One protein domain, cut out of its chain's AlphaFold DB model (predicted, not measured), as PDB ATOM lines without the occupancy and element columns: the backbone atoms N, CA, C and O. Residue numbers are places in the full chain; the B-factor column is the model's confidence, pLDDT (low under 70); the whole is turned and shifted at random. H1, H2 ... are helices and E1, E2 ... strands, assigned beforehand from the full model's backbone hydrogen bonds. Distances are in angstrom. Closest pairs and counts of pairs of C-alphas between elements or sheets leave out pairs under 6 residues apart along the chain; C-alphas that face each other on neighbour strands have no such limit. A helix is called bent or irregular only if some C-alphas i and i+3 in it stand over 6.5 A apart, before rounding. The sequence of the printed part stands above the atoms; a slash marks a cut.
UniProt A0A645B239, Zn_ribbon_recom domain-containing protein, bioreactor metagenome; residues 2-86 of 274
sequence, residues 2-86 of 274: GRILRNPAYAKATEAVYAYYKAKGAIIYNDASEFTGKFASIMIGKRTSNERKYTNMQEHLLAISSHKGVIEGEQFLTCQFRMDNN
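This is residues 2 to 86 of the 274 residues of the protein "Zn_ribbon_recom domain-containing protein" of bioreactor metagenome (UniProt A0A645B239). A bent antiparallel hairpin of two strands, E2 and E3, with the short E1 meeting the early part of E2, makes a small sheet, and helix H2 packs along it. The longest helix, H3, runs the same way as H2 and meets it with residues 73 to 77, and the one-turn H1 packs on H3. The printed part has 85 residues with three named helices and three named strands, in the order H1, E1, H2, E2, E3, H3; the sheet's order is E1, E2, E3, with E2 and E3 antiparallel. The class is mixed, helices and strands. The whole is compact, with a radius of gyration of the C-alphas of 11.9 A and spans of 34 by 25 by 21 A.

E2, residues 36 to 44, is the longest strand at 20.3 A and bends by 75 degrees at residue 39. E3, residues 61 to 68, measures 18.8 A, and E1, residues 12 to 14, 5.9 A. H2, residues 15 to 23, measures 12.3 A. H3, residues 73 to 84, measures 16.4 A and ends with C-alpha 84 at (-33.109, 36.985, -52.144). H1, residues 2 to 5, measures 5.2 A and begins with C-alpha 2 at (-25.837, 43.715, -55.259).

E2 and E3 form a hairpin, their directions at 131 degrees; N 42 and O 63 are 2.8 A apart and N 65 and O 40 2.8 A apart, both within hydrogen-bond range. E1 and E2 meet only at a point, where C-alphas 14 and 37 face each other at 4.3 A. Residues 27 to 28 form a short parallel pairing with residues 61 to 62 of E3. H2 is on the sheet at a height of 8.5 A; it lies over E3, but only just, with 3 of its C-alphas falling on that strand, and runs along it at 25 degrees on the local plane. H3 only grazes the sheet, with its residues 73 to 76. H2 and H3 touch, the closest C-alphas being those of Val 17 and Gly 73 at 6.2 A, at a shallow tilt of 29 degrees, the same way. H1 touches H3, with the C-alphas of Leu 5 and Cys 79 closest at 7.3 A, and is apart from H2, E2 and E3. In H2 and H3 every O i to N i+4 pair is within hydrogen-bond range; H1 is too short for such a pair.

The C-alphas of Ser 33 and Asn 50 are the two farthest apart, 35.4 A. The printed part has no cut. The links H2 to E2, residues 24 to 35, and E2 to E3, residues 45 to 60, are long. The mean pLDDT of the printed part is 89.8; residues 49 to 50 are under 70.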
ATOM      1  N   GLY A   2     -25.209  44.240 -56.487       75.44
ATOM      2  CA  GLY A   2     -25.837  43.715 -55.259       75.44
ATOM      3  C   GLY A   2     -25.117  44.004 -53.927       75.44
ATOM      4  O   GLY A   2     -25.770  44.106 -52.902       75.44
ATOM      5  N   ARG A   3     -23.791  44.209 -53.920       81.31
ATOM      6  CA  ARG A   3     -23.040  44.522 -52.685       81.31
ATOM      7  C   ARG A   3     -23.443  45.850 -52.035       81.31
ATOM      8  O   ARG A   3     -23.387  45.942 -50.819       81.31
ATOM      9  N   ILE A   4     -23.797  46.858 -52.835       87.69
ATOM     10  CA  ILE A   4     -24.198  48.181 -52.333       87.69
ATOM     11  C   ILE A   4     -25.618  48.089 -51.773       87.69
ATOM     12  O   ILE A   4     -25.859  48.500 -50.647       87.69
ATOM     13  N   LEU A   5     -26.523  47.461 -52.527       89.81
ATOM     14  CA  LEU A   5     -27.926  47.303 -52.139       89.81
ATOM     15  C   LEU A   5     -28.120  46.399 -50.915       89.81
ATOM     16  O   LEU A   5     -29.083  46.585 -50.186       89.81
ATOM     17  N   ARG A   6     -27.220  45.438 -50.664       90.25
ATOM     18  CA  ARG A   6     -27.243  44.590 -49.457       90.25
ATOM     19  C   ARG A   6     -26.548  45.211 -48.243       90.25
ATOM     20  O   ARG A   6     -26.543  44.596 -47.184       90.25
ATOM     21  N   ASN A   7     -25.919  46.378 -48.381       91.81
ATOM     22  CA  ASN A   7     -25.191  46.992 -47.277       91.81
ATOM     23  C   ASN A   7     -26.164  47.747 -46.347       91.81
ATOM     24  O   ASN A   7     -26.747  48.739 -46.793       91.81
ATOM     25  N   PRO A   8     -26.310  47.353 -45.066       93.19
ATOM     26  CA  PRO A   8     -27.194  48.049 -44.131       93.19
ATOM     27  C   PRO A   8     -26.731  49.466 -43.772       93.19
ATOM     28  O   PRO A   8     -27.527  50.234 -43.242       93.19
ATOM     29  N   ALA A   9     -25.491  49.848 -44.104       93.88
ATOM     30  CA  ALA A   9     -24.935  51.158 -43.759       93.88
ATOM     31  C   ALA A   9     -25.726  52.346 -44.335       93.88
ATOM     32  O   ALA A   9     -25.525  53.472 -43.898       93.88
ATOM     33  N   TYR A  10     -26.612  52.127 -45.304       93.06
ATOM     34  CA  TYR A  10     -27.449  53.184 -45.876       93.06
ATOM     35  C   TYR A  10     -28.873  53.199 -45.313       93.06
ATOM     36  O   TYR A  10     -29.583  54.189 -45.495       93.06
ATOM     37  N   ALA A  11     -29.299  52.123 -44.650       95.00
ATOM     38  CA  ALA A  11     -30.668  51.924 -44.199       95.00
ATOM     39  C   ALA A  11     -30.846  52.358 -42.749       95.00
ATOM     40  O   ALA A  11     -29.979  52.114 -41.913       95.00
ATOM     41  N   LYS A  12     -31.986  52.976 -42.451       96.75
ATOM     42  CA  LYS A  12     -32.414  53.277 -41.086       96.75
ATOM     43  C   LYS A  12     -32.590  51.981 -40.293       96.75
ATOM     44  O   LYS A  12     -33.271  51.058 -40.736       96.75
ATOM     45  N   ALA A  13     -31.978  51.934 -39.117       95.19
ATOM     46  CA  ALA A  13     -32.010  50.814 -38.191       95.19
ATOM     47  C   ALA A  13     -33.367  50.764 -37.477       95.19
ATOM     48  O   ALA A  13     -33.500  51.299 -36.382       95.19
ATOM     49  N   THR A  14     -34.383  50.188 -38.119       95.69
ATOM     50  CA  THR A  14     -35.722  49.985 -37.539       95.69
ATOM     51  C   THR A  14     -35.861  48.594 -36.921       95.69
ATOM     52  O   THR A  14     -35.089  47.685 -37.234       95.69
ATOM     53  N   GLU A  15     -36.877  48.393 -36.086       94.44
ATOM     54  CA  GLU A  15     -37.200  47.086 -35.497       94.44
ATOM     55  C   GLU A  15     -37.404  45.988 -36.564       94.44
ATOM     56  O   GLU A  15     -36.941  44.858 -36.412       94.44
ATOM     57  N   ALA A  16     -37.992  46.332 -37.713       94.81
ATOM     58  CA  ALA A  16     -38.118  45.408 -38.840       94.81
ATOM     59  C   ALA A  16     -36.747  44.964 -39.394       94.81
ATOM     60  O   ALA A  16     -36.560  43.801 -39.759       94.81
ATOM     61  N   VAL A  17     -35.765  45.874 -39.433       94.81
ATOM     62  CA  VAL A  17     -34.388  45.564 -39.851       94.81
ATOM     63  C   VAL A  17     -33.696  44.669 -38.819       94.81
ATOM     64  O   VAL A  17     -33.009  43.723 -39.210       94.81
ATOM     65  N   TYR A  18     -33.923  44.907 -37.522       95.75
ATOM     66  CA  TYR A  18     -33.470  44.021 -36.446       95.75
ATOM     67  C   TYR A  18     -34.003  42.594 -36.643       95.75
ATOM     68  O   TYR A  18     -33.221  41.641 -36.711       95.75
ATOM     69  N   ALA A  19     -35.320  42.443 -36.811       94.75
ATOM     70  CA  ALA A  19     -35.967  41.143 -36.974       94.75
ATOM     71  C   ALA A  19     -35.450  40.387 -38.210       94.75
ATOM     72  O   ALA A  19     -35.149  39.194 -38.129       94.75
ATOM     73  N   TYR A  20     -35.275  41.090 -39.333       94.62
ATOM     74  CA  TYR A  20     -34.733  40.517 -40.565       94.62
ATOM     75  C   TYR A  20     -33.332  39.921 -40.367       94.62
ATOM     76  O   TYR A  20     -33.087  38.772 -40.742       94.62
ATOM     77  N   TYR A  21     -32.406  40.670 -39.761       93.69
ATOM     78  CA  TYR A  21     -31.038  40.187 -39.569       93.69
ATOM     79  C   TYR A  21     -30.936  39.107 -38.490       93.69
ATOM     80  O   TYR A  21     -30.154  38.168 -38.652       93.69
ATOM     81  N   LYS A  22     -31.774  39.172 -37.449       93.88
ATOM     82  CA  LYS A  22     -31.887  38.110 -36.440       93.88
ATOM     83  C   LYS A  22     -32.337  36.791 -37.071       93.88
ATOM     84  O   LYS A  22     -31.712  35.761 -36.843       93.88
ATOM     85  N   ALA A  23     -33.350  36.829 -37.941       92.94
ATOM     86  CA  ALA A  23     -33.817  35.654 -38.681       92.94
ATOM     87  C   ALA A  23     -32.760  35.089 -39.653       92.94
ATOM     88  O   ALA A  23     -32.759  33.896 -39.944       92.94
ATOM     89  N   LYS A  24     -31.834  35.927 -40.139       89.75
ATOM     90  CA  LYS A  24     -30.695  35.523 -40.983       89.75
ATOM     91  C   LYS A  24     -29.492  34.985 -40.190       89.75
ATOM     92  O   LYS A  24     -28.484  34.647 -40.808       89.75
ATOM     93  N   GLY A  25     -29.579  34.904 -38.859       91.06
ATOM     94  CA  GLY A  25     -28.517  34.374 -37.998       91.06
ATOM     95  C   GLY A  25     -27.379  35.357 -37.701       91.06
ATOM     96  O   GLY A  25     -26.295  34.925 -37.309       91.06
ATOM     97  N   ALA A  26     -27.599  36.661 -37.902       92.69
ATOM     98  CA  ALA A  26     -26.641  37.681 -37.490       92.69
ATOM     99  C   ALA A  26     -26.636  37.838 -35.960       92.69
ATOM    100  O   ALA A  26     -27.682  37.780 -35.310       92.69
ATOM    101  N   ILE A  27     -25.458  38.092 -35.396       93.69
ATOM    102  CA  ILE A  27     -25.278  38.454 -33.989       93.69
ATOM    103  C   ILE A  27     -25.549  39.951 -33.881       93.69
ATOM    104  O   ILE A  27     -24.868  40.742 -34.523       93.69
ATOM    105  N   ILE A  28     -26.539  40.363 -33.096       95.19
ATOM    106  CA  ILE A  28     -26.884  41.782 -32.959       95.19
ATOM    107  C   ILE A  28     -26.325  42.297 -31.633       95.19
ATOM    108  O   ILE A  28     -26.600  41.711 -30.591       95.19
ATOM    109  N   TYR A  29     -25.518  43.359 -31.690       94.38
ATOM    110  CA  TYR A  29     -24.873  43.960 -30.516       94.38
ATOM    111  C   TYR A  29     -25.850  44.758 -29.645       94.38
ATOM    112  O   TYR A  29     -25.774  44.702 -28.425       94.38
ATOM    113  N   ASN A  30     -26.737  45.516 -30.289       94.44
ATOM    114  CA  ASN A  30     -27.696  46.408 -29.639       94.44
ATOM    115  C   ASN A  30     -29.032  45.702 -29.373       94.44
ATOM    116  O   ASN A  30     -29.433  44.805 -30.125       94.44
ATOM    117  N   ASP A  31     -29.758  46.172 -28.362       92.62
ATOM    118  CA  ASP A  31     -31.107  45.689 -28.072       92.62
ATOM    119  C   ASP A  31     -32.118  46.163 -29.121       92.62
ATOM    120  O   ASP A  31     -31.957  47.207 -29.755       92.62
ATOM    121  N   ALA A  32     -33.213  45.412 -29.283       91.56
ATOM    122  CA  ALA A  32     -34.265  45.743 -30.250       91.56
ATOM    123  C   ALA A  32     -34.849  47.152 -30.027       91.56
ATOM    124  O   ALA A  32     -35.162  47.848 -30.990       91.56
ATOM    125  N   SER A  33     -34.923  47.610 -28.772       92.06
ATOM    126  CA  SER A  33     -35.405  48.948 -28.406       92.06
ATOM    127  C   SER A  33     -34.523  50.089 -28.921       92.06
ATOM    128  O   SER A  33     -34.997  51.215 -29.058       92.06
ATOM    129  N   GLU A  34     -33.248  49.831 -29.222       92.25
ATOM    130  CA  GLU A  34     -32.341  50.846 -29.767       92.25
ATOM    131  C   GLU A  34     -32.550  51.066 -31.278       92.25
ATOM    132  O   GLU A  34     -32.143  52.100 -31.823       92.25
ATOM    133  N   PHE A  35     -33.237  50.143 -31.961       94.12
ATOM    134  CA  PHE A  35     -33.552  50.212 -33.392       94.12
ATOM    135  C   PHE A  35     -34.724  51.168 -33.680       94.12
ATOM    136  O   PHE A  35     -35.781  50.807 -34.196       94.12
ATOM    137  N   THR A  36     -34.491  52.441 -33.372       92.25
ATOM    138  CA  THR A  36     -35.451  53.554 -33.464       92.25
ATOM    139  C   THR A  36     -35.632  54.132 -34.873       92.25
ATOM    140  O   THR A  36     -36.434  55.038 -35.075       92.25
ATOM    141  N   GLY A  37     -34.855  53.681 -35.861       91.31
ATOM    142  CA  GLY A  37     -34.879  54.207 -37.231       91.31
ATOM    143  C   GLY A  37     -34.152  55.543 -37.431       91.31
ATOM    144  O   GLY A  37     -34.186  56.103 -38.525       91.31
ATOM    145  N   LYS A  38     -33.468  56.077 -36.409       91.25
ATOM    146  CA  LYS A  38     -32.730  57.353 -36.506       91.25
ATOM    147  C   LYS A  38     -31.341  57.201 -37.136       91.25
ATOM    148  O   LYS A  38     -30.916  58.041 -37.933       91.25
ATOM    149  N   PHE A  39     -30.632  56.144 -36.759       95.44
ATOM    150  CA  PHE A  39     -29.269  55.847 -37.195       95.44
ATOM    151  C   PHE A  39     -29.247  54.680 -38.179       95.44
ATOM    152  O   PHE A  39     -30.255  54.000 -38.356       95.44
ATOM    153  N   ALA A  40     -28.125  54.477 -38.864       95.50
ATOM    154  CA  ALA A  40     -27.933  53.320 -39.730       95.50
ATOM    155  C   ALA A  40     -27.440  52.095 -38.951       95.50
ATOM    156  O   ALA A  40     -27.058  52.211 -37.787       95.50
ATOM    157  N   SER A  41     -27.378  50.930 -39.598       93.88
ATOM    158  CA  SER A  41     -26.692  49.755 -39.042       93.88
ATOM    159  C   SER A  41     -25.416  49.436 -39.815       93.88
ATOM    160  O   SER A  41     -25.355  49.574 -41.035       93.88
ATOM    161  N   ILE A  42     -24.393  48.959 -39.121       93.56
ATOM    162  CA  ILE A  42     -23.162  48.447 -39.716       93.56
ATOM    163  C   ILE A  42     -23.073  46.940 -39.494       93.56
ATOM    164  O   ILE A  42     -23.419  46.437 -38.430       93.56
ATOM    165  N   MET A  43     -22.616  46.220 -40.520       92.25
ATOM    166  CA  MET A  43     -22.395  44.779 -40.454       92.25
ATOM    167  C   MET A  43     -20.910  44.459 -40.611       92.25
ATOM    168  O   MET A  43     -20.289  44.849 -41.606       92.25
ATOM    169  N   ILE A  44     -20.368  43.721 -39.644       89.94
ATOM    170  CA  ILE A  44     -18.958  43.357 -39.519       89.94
ATOM    171  C   ILE A  44     -18.868  41.840 -39.354       89.94
ATOM    172  O   ILE A  44     -19.501  41.263 -38.481       89.94
ATOM    173  N   GLY A  45     -18.075  41.172 -40.185       86.12
ATOM    174  CA  GLY A  45     -17.928  39.721 -40.120       86.12
ATOM    175  C   GLY A  45     -16.781  39.224 -40.985       86.12
ATOM    176  O   GLY A  45     -16.388  39.881 -41.959       86.12
ATOM    177  N   LYS A  46     -16.226  38.068 -40.613       81.31
ATOM    178  CA  LYS A  46     -15.260  37.350 -41.448       81.31
ATOM    179  C   LYS A  46     -16.020  36.613 -42.544       81.31
ATOM    180  O   LYS A  46     -17.098  36.093 -42.315       81.31
ATOM    181  N   ARG A  47     -15.435  36.561 -43.737       78.56
ATOM    182  CA  ARG A  47     -15.967  35.799 -44.870       78.56
ATOM    183  C   ARG A  47     -14.912  34.834 -45.368       78.56
ATOM    184  O   ARG A  47     -13.721  35.159 -45.320       78.56
ATOM    185  N   THR A  48     -15.334  33.712 -45.931       75.94
ATOM    186  CA  THR A  48     -14.414  32.918 -46.746       75.94
ATOM    187  C   THR A  48     -14.071  33.687 -48.029       75.94
ATOM    188  O   THR A  48     -14.851  34.508 -48.524       75.94
ATOM    189  N   SER A  49     -12.871  33.467 -48.579       69.69
ATOM    190  CA  SER A  49     -12.374  34.233 -49.738       69.69
ATOM    191  C   SER A  49     -13.320  34.155 -50.951       69.69
ATOM    192  O   SER A  49     -13.509  35.141 -51.669       69.69
ATOM    193  N   ASN A  50     -13.984  33.005 -51.124       68.88
ATOM    194  CA  ASN A  50     -14.845  32.708 -52.267       68.88
ATOM    195  C   ASN A  50     -16.321  33.114 -52.070       68.88
ATOM    196  O   ASN A  50     -17.121  33.035 -53.003       68.88
ATOM    197  N   GLU A  51     -16.700  33.590 -50.881       73.44
ATOM    198  CA  GLU A  51     -18.064  34.037 -50.608       73.44
ATOM    199  C   GLU A  51     -18.293  35.496 -51.015       73.44
ATOM    200  O   GLU A  51     -17.498  36.421 -50.773       73.44
ATOM    201  N   ARG A  52     -19.453  35.725 -51.637       73.88
ATOM    202  CA  ARG A  52     -19.931  37.067 -51.965       73.88
ATOM    203  C   ARG A  52     -20.305  37.802 -50.668       73.88
ATOM    204  O   ARG A  52     -20.972  37.263 -49.792       73.88
ATOM    205  N   LYS A  53     -19.895  39.072 -50.567       74.19
ATOM    206  CA  LYS A  53     -20.214  39.944 -49.422       74.19
ATOM    207  C   LYS A  53     -21.737  40.034 -49.223       74.19
ATOM    208  O   LYS A  53     -22.444  40.290 -50.200       74.19
ATOM    209  N   TYR A  54     -22.197  39.858 -47.981       75.50
ATOM    210  CA  TYR A  54     -23.613  39.876 -47.577       75.50
ATOM    211  C   TYR A  54     -24.474  38.749 -48.177       75.50
ATOM    212  O   TYR A  54     -25.679  38.914 -48.341       75.50
ATOM    213  N   THR A  55     -23.868  37.626 -48.578       75.44
ATOM    214  CA  THR A  55     -24.610  36.425 -49.009       75.44
ATOM    215  C   THR A  55     -24.882  35.492 -47.840       75.44
ATOM    216  O   THR A  55     -26.022  35.081 -47.661       75.44
ATOM    217  N   ASN A  56     -23.862  35.229 -47.028       80.25
ATOM    218  CA  ASN A  56     -24.025  34.637 -45.714       80.25
ATOM    219  C   ASN A  56     -23.848  35.744 -44.664       80.25
ATOM    220  O   ASN A  56     -22.977  36.606 -44.814       80.25
ATOM    221  N   MET A  57     -24.744  35.776 -43.682       81.75
ATOM    222  CA  MET A  57     -24.741  36.731 -42.568       81.75
ATOM    223  C   MET A  57     -24.710  36.010 -41.218       81.75
ATOM    224  O   MET A  57     -24.781  36.656 -40.176       81.75
ATOM    225  N   GLN A  58     -24.614  34.682 -41.245       83.56
ATOM    226  CA  GLN A  58     -24.513  33.854 -40.063       83.56
ATOM    227  C   GLN A  58     -23.224  34.220 -39.322       83.56
ATOM    228  O   GLN A  58     -22.173  34.373 -39.944       83.56
ATOM    229  N   GLU A  59     -23.332  34.453 -38.014       84.81
ATOM    230  CA  GLU A  59     -22.220  34.881 -37.146       84.81
ATOM    231  C   GLU A  59     -21.609  36.256 -37.484       84.81
ATOM    232  O   GLU A  59     -20.594  36.655 -36.912       84.81
ATOM    233  N   HIS A  60     -22.219  37.032 -38.386       90.88
ATOM    234  CA  HIS A  60     -21.817  38.420 -38.597       90.88
ATOM    235  C   HIS A  60     -22.401  39.313 -37.500       90.88
ATOM    236  O   HIS A  60     -23.579  39.201 -37.170       90.88
ATOM    237  N   LEU A  61     -21.597  40.246 -36.991       92.81
ATOM    238  CA  LEU A  61     -22.020  41.254 -36.029       92.81
ATOM    239  C   LEU A  61     -22.769  42.387 -36.739       92.81
ATOM    240  O   LEU A  61     -22.231  43.017 -37.651       92.81
ATOM    241  N   LEU A  62     -23.986  42.678 -36.294       94.75
ATOM    242  CA  LEU A  62     -24.752  43.865 -36.647       94.75
ATOM    243  C   LEU A  62     -24.778  44.821 -35.450       94.75
ATOM    244  O   LEU A  62     -25.174  44.432 -34.354       94.75
ATOM    245  N   ALA A  63     -24.399  46.077 -35.668       95.06
ATOM    246  CA  ALA A  63     -24.447  47.127 -34.654       95.06
ATOM    247  C   ALA A  63     -25.074  48.403 -35.223       95.06
ATOM    248  O   ALA A  63     -25.064  48.624 -36.438       95.06
ATOM    249  N   ILE A  64     -25.612  49.256 -34.359       95.44
ATOM    250  CA  ILE A  64     -26.062  50.596 -34.738       95.44
ATOM    251  C   ILE A  64     -24.832  51.481 -34.973       95.44
ATOM    252  O   ILE A  64     -23.872  51.470 -34.205       95.44
ATOM    253  N   SER A  65     -24.843  52.225 -36.075       94.38
ATOM    254  CA  SER A  65     -23.768  53.140 -36.456       94.38
ATOM    255  C   SER A  65     -23.989  54.544 -35.887       94.38
ATOM    256  O   SER A  65     -25.094  54.909 -35.498       94.38
ATOM    257  N   SER A  66     -22.947  55.375 -35.901       93.12
ATOM    258  CA  SER A  66     -23.017  56.778 -35.471       93.12
ATOM    259  C   SER A  66     -23.680  57.706 -36.496       93.12
ATOM    260  O   SER A  66     -24.151  58.790 -36.145       93.12
ATOM    261  N   HIS A  67     -23.735  57.313 -37.772       95.00
ATOM    262  CA  HIS A  67     -24.322  58.123 -38.842       95.00
ATOM    263  C   HIS A  67     -25.802  57.804 -39.081       95.00
ATOM    264  O   HIS A  67     -26.288  56.706 -38.799       95.00
ATOM    265  N   LYS A  68     -26.535  58.781 -39.625       94.81
ATOM    266  CA  LYS A  68     -27.964  58.641 -39.938       94.81
ATOM    267  C   LYS A  68     -28.185  57.737 -41.151       94.81
ATOM    268  O   LYS A  68     -27.468  57.844 -42.147       94.81
ATOM    269  N   GLY A  69     -29.208  56.888 -41.079       92.56
ATOM    270  CA  GLY A  69     -29.693  56.132 -42.233       92.56
ATOM    271  C   GLY A  69     -30.435  57.051 -43.204       92.56
ATOM    272  O   GLY A  69     -31.201  57.914 -42.776       92.56
ATOM    273  N   VAL A  70     -30.201  56.872 -44.504       94.94
ATOM    274  CA  VAL A  70     -30.823  57.682 -45.566       94.94
ATOM    275  C   VAL A  70     -32.027  56.961 -46.172       94.94
ATOM    276  O   VAL A  70     -32.999  57.600 -46.557       94.94
ATOM    277  N   ILE A  71     -31.976  55.631 -46.244       95.06
ATOM    278  CA  ILE A  71     -33.024  54.791 -46.828       95.06
ATOM    279  C   ILE A  71     -33.957  54.310 -45.717       95.06
ATOM    280  O   ILE A  71     -33.488  53.811 -44.693       95.06
ATOM    281  N   GLU A  72     -35.269  54.407 -45.931       96.12
ATOM    282  CA  GLU A  72     -36.257  53.841 -45.008       96.12
ATOM    283  C   GLU A  72     -36.077  52.326 -44.842       96.12
ATOM    284  O   GLU A  72     -35.807  51.606 -45.810       96.12
ATOM    285  N   GLY A  73     -36.240  51.833 -43.610       94.12
ATOM    286  CA  GLY A  73     -36.026  50.420 -43.282       94.12
ATOM    287  C   GLY A  73     -36.888  49.482 -44.135       94.12
ATOM    288  O   GLY A  73     -36.380  48.515 -44.697       94.12
ATOM    289  N   GLU A  74     -38.166  49.808 -44.326       94.06
ATOM    290  CA  GLU A  74     -39.096  49.019 -45.152       94.06
ATOM    291  C   GLU A  74     -38.694  48.970 -46.631       94.06
ATOM    292  O   GLU A  74     -38.726  47.909 -47.267       94.06
ATOM    293  N   GLN A  75     -38.254  50.104 -47.185       95.62
ATOM    294  CA  GLN A  75     -37.776  50.179 -48.564       95.62
ATOM    295  C   GLN A  75     -36.517  49.322 -48.741       95.62
ATOM    296  O   GLN A  75     -36.406  48.561 -49.707       95.62
ATOM    297  N   PHE A  76     -35.589  49.393 -47.785       95.38
ATOM    298  CA  PHE A  76     -34.396  48.554 -47.775       95.38
ATOM    299  C   PHE A  76     -34.741  47.058 -47.723       95.38
ATOM    300  O   PHE A  76     -34.189  46.277 -48.505       95.38
ATOM    301  N   LEU A  77     -35.669  46.657 -46.850       95.25
ATOM    302  CA  LEU A  77     -36.111  45.266 -46.715       95.25
ATOM    303  C   LEU A  77     -36.802  44.758 -47.980       95.25
ATOM    304  O   LEU A  77     -36.503  43.658 -48.440       95.25
ATOM    305  N   THR A  78     -37.638  45.578 -48.616       94.56
ATOM    306  CA  THR A  78     -38.254  45.248 -49.911       94.56
ATOM    307  C   THR A  78     -37.192  44.931 -50.965       94.56
ATOM    308  O   THR A  78     -37.303  43.944 -51.701       94.56
ATOM    309  N   CYS A  79     -36.115  45.723 -51.019       92.69
ATOM    310  CA  CYS A  79     -34.973  45.428 -51.878       92.69
ATOM    311  C   CYS A  79     -34.291  44.104 -51.498       92.69
ATOM    312  O   CYS A  79     -33.984  43.320 -52.398       92.69
ATOM    313  N   GLN A  80     -34.092  43.821 -50.203       92.12
ATOM    314  CA  GLN A  80     -33.492  42.558 -49.757       92.12
ATOM    315  C   GLN A  80     -34.318  41.349 -50.197       92.12
ATOM    316  O   GLN A  80     -33.775  40.448 -50.834       92.12
ATOM    317  N   PHE A  81     -35.631  41.359 -49.955       91.88
ATOM    318  CA  PHE A  81     -36.517  40.262 -50.345       91.88
ATOM    319  C   PHE A  81     -36.539  40.045 -51.859       91.88
ATOM    320  O   PHE A  81     -36.480  38.906 -52.323       91.88
ATOM    321  N   ARG A  82     -36.557  41.121 -52.657       90.44
ATOM    322  CA  ARG A  82     -36.449  41.005 -54.121       90.44
ATOM    323  C   ARG A  82     -35.131  40.369 -54.541       90.44
ATOM    324  O   ARG A  82     -35.114  39.554 -55.455       90.44
ATOM    325  N   MET A  83     -34.028  40.737 -53.897       86.44
ATOM    326  CA  MET A  83     -32.708  40.204 -54.220       86.44
ATOM    327  C   MET A  83     -32.502  38.761 -53.757       86.44
ATOM    328  O   MET A  83     -31.756  38.033 -54.409       86.44
ATOM    329  N   ASP A  84     -33.130  38.359 -52.655       84.56
ATOM    330  CA  ASP A  84     -33.109  36.985 -52.144       84.56
ATOM    331  C   ASP A  84     -33.901  36.034 -53.045       84.56
ATOM    332  O   ASP A  84     -33.458  34.916 -53.289       84.56
ATOM    333  N   ASN A  85     -35.014  36.506 -53.612       83.56
ATOM    334  CA  ASN A  85     -35.841  35.731 -54.540       83.56
ATOM    335  C   ASN A  85     -35.370  35.790 -56.000       83.56
ATOM    336  O   ASN A  85     -35.915  35.094 -56.859       83.56
ATOM    337  N   ASN A  86     -34.381  36.627 -56.325       80.06
ATOM    338  CA  ASN A  86     -33.997  36.823 -57.714       80.06
ATOM    339  C   ASN A  86     -33.244  35.593 -58.246       80.06
ATOM    340  O   ASN A  86     -32.106  35.320 -57.852       80.06
TER     341      ASN A  86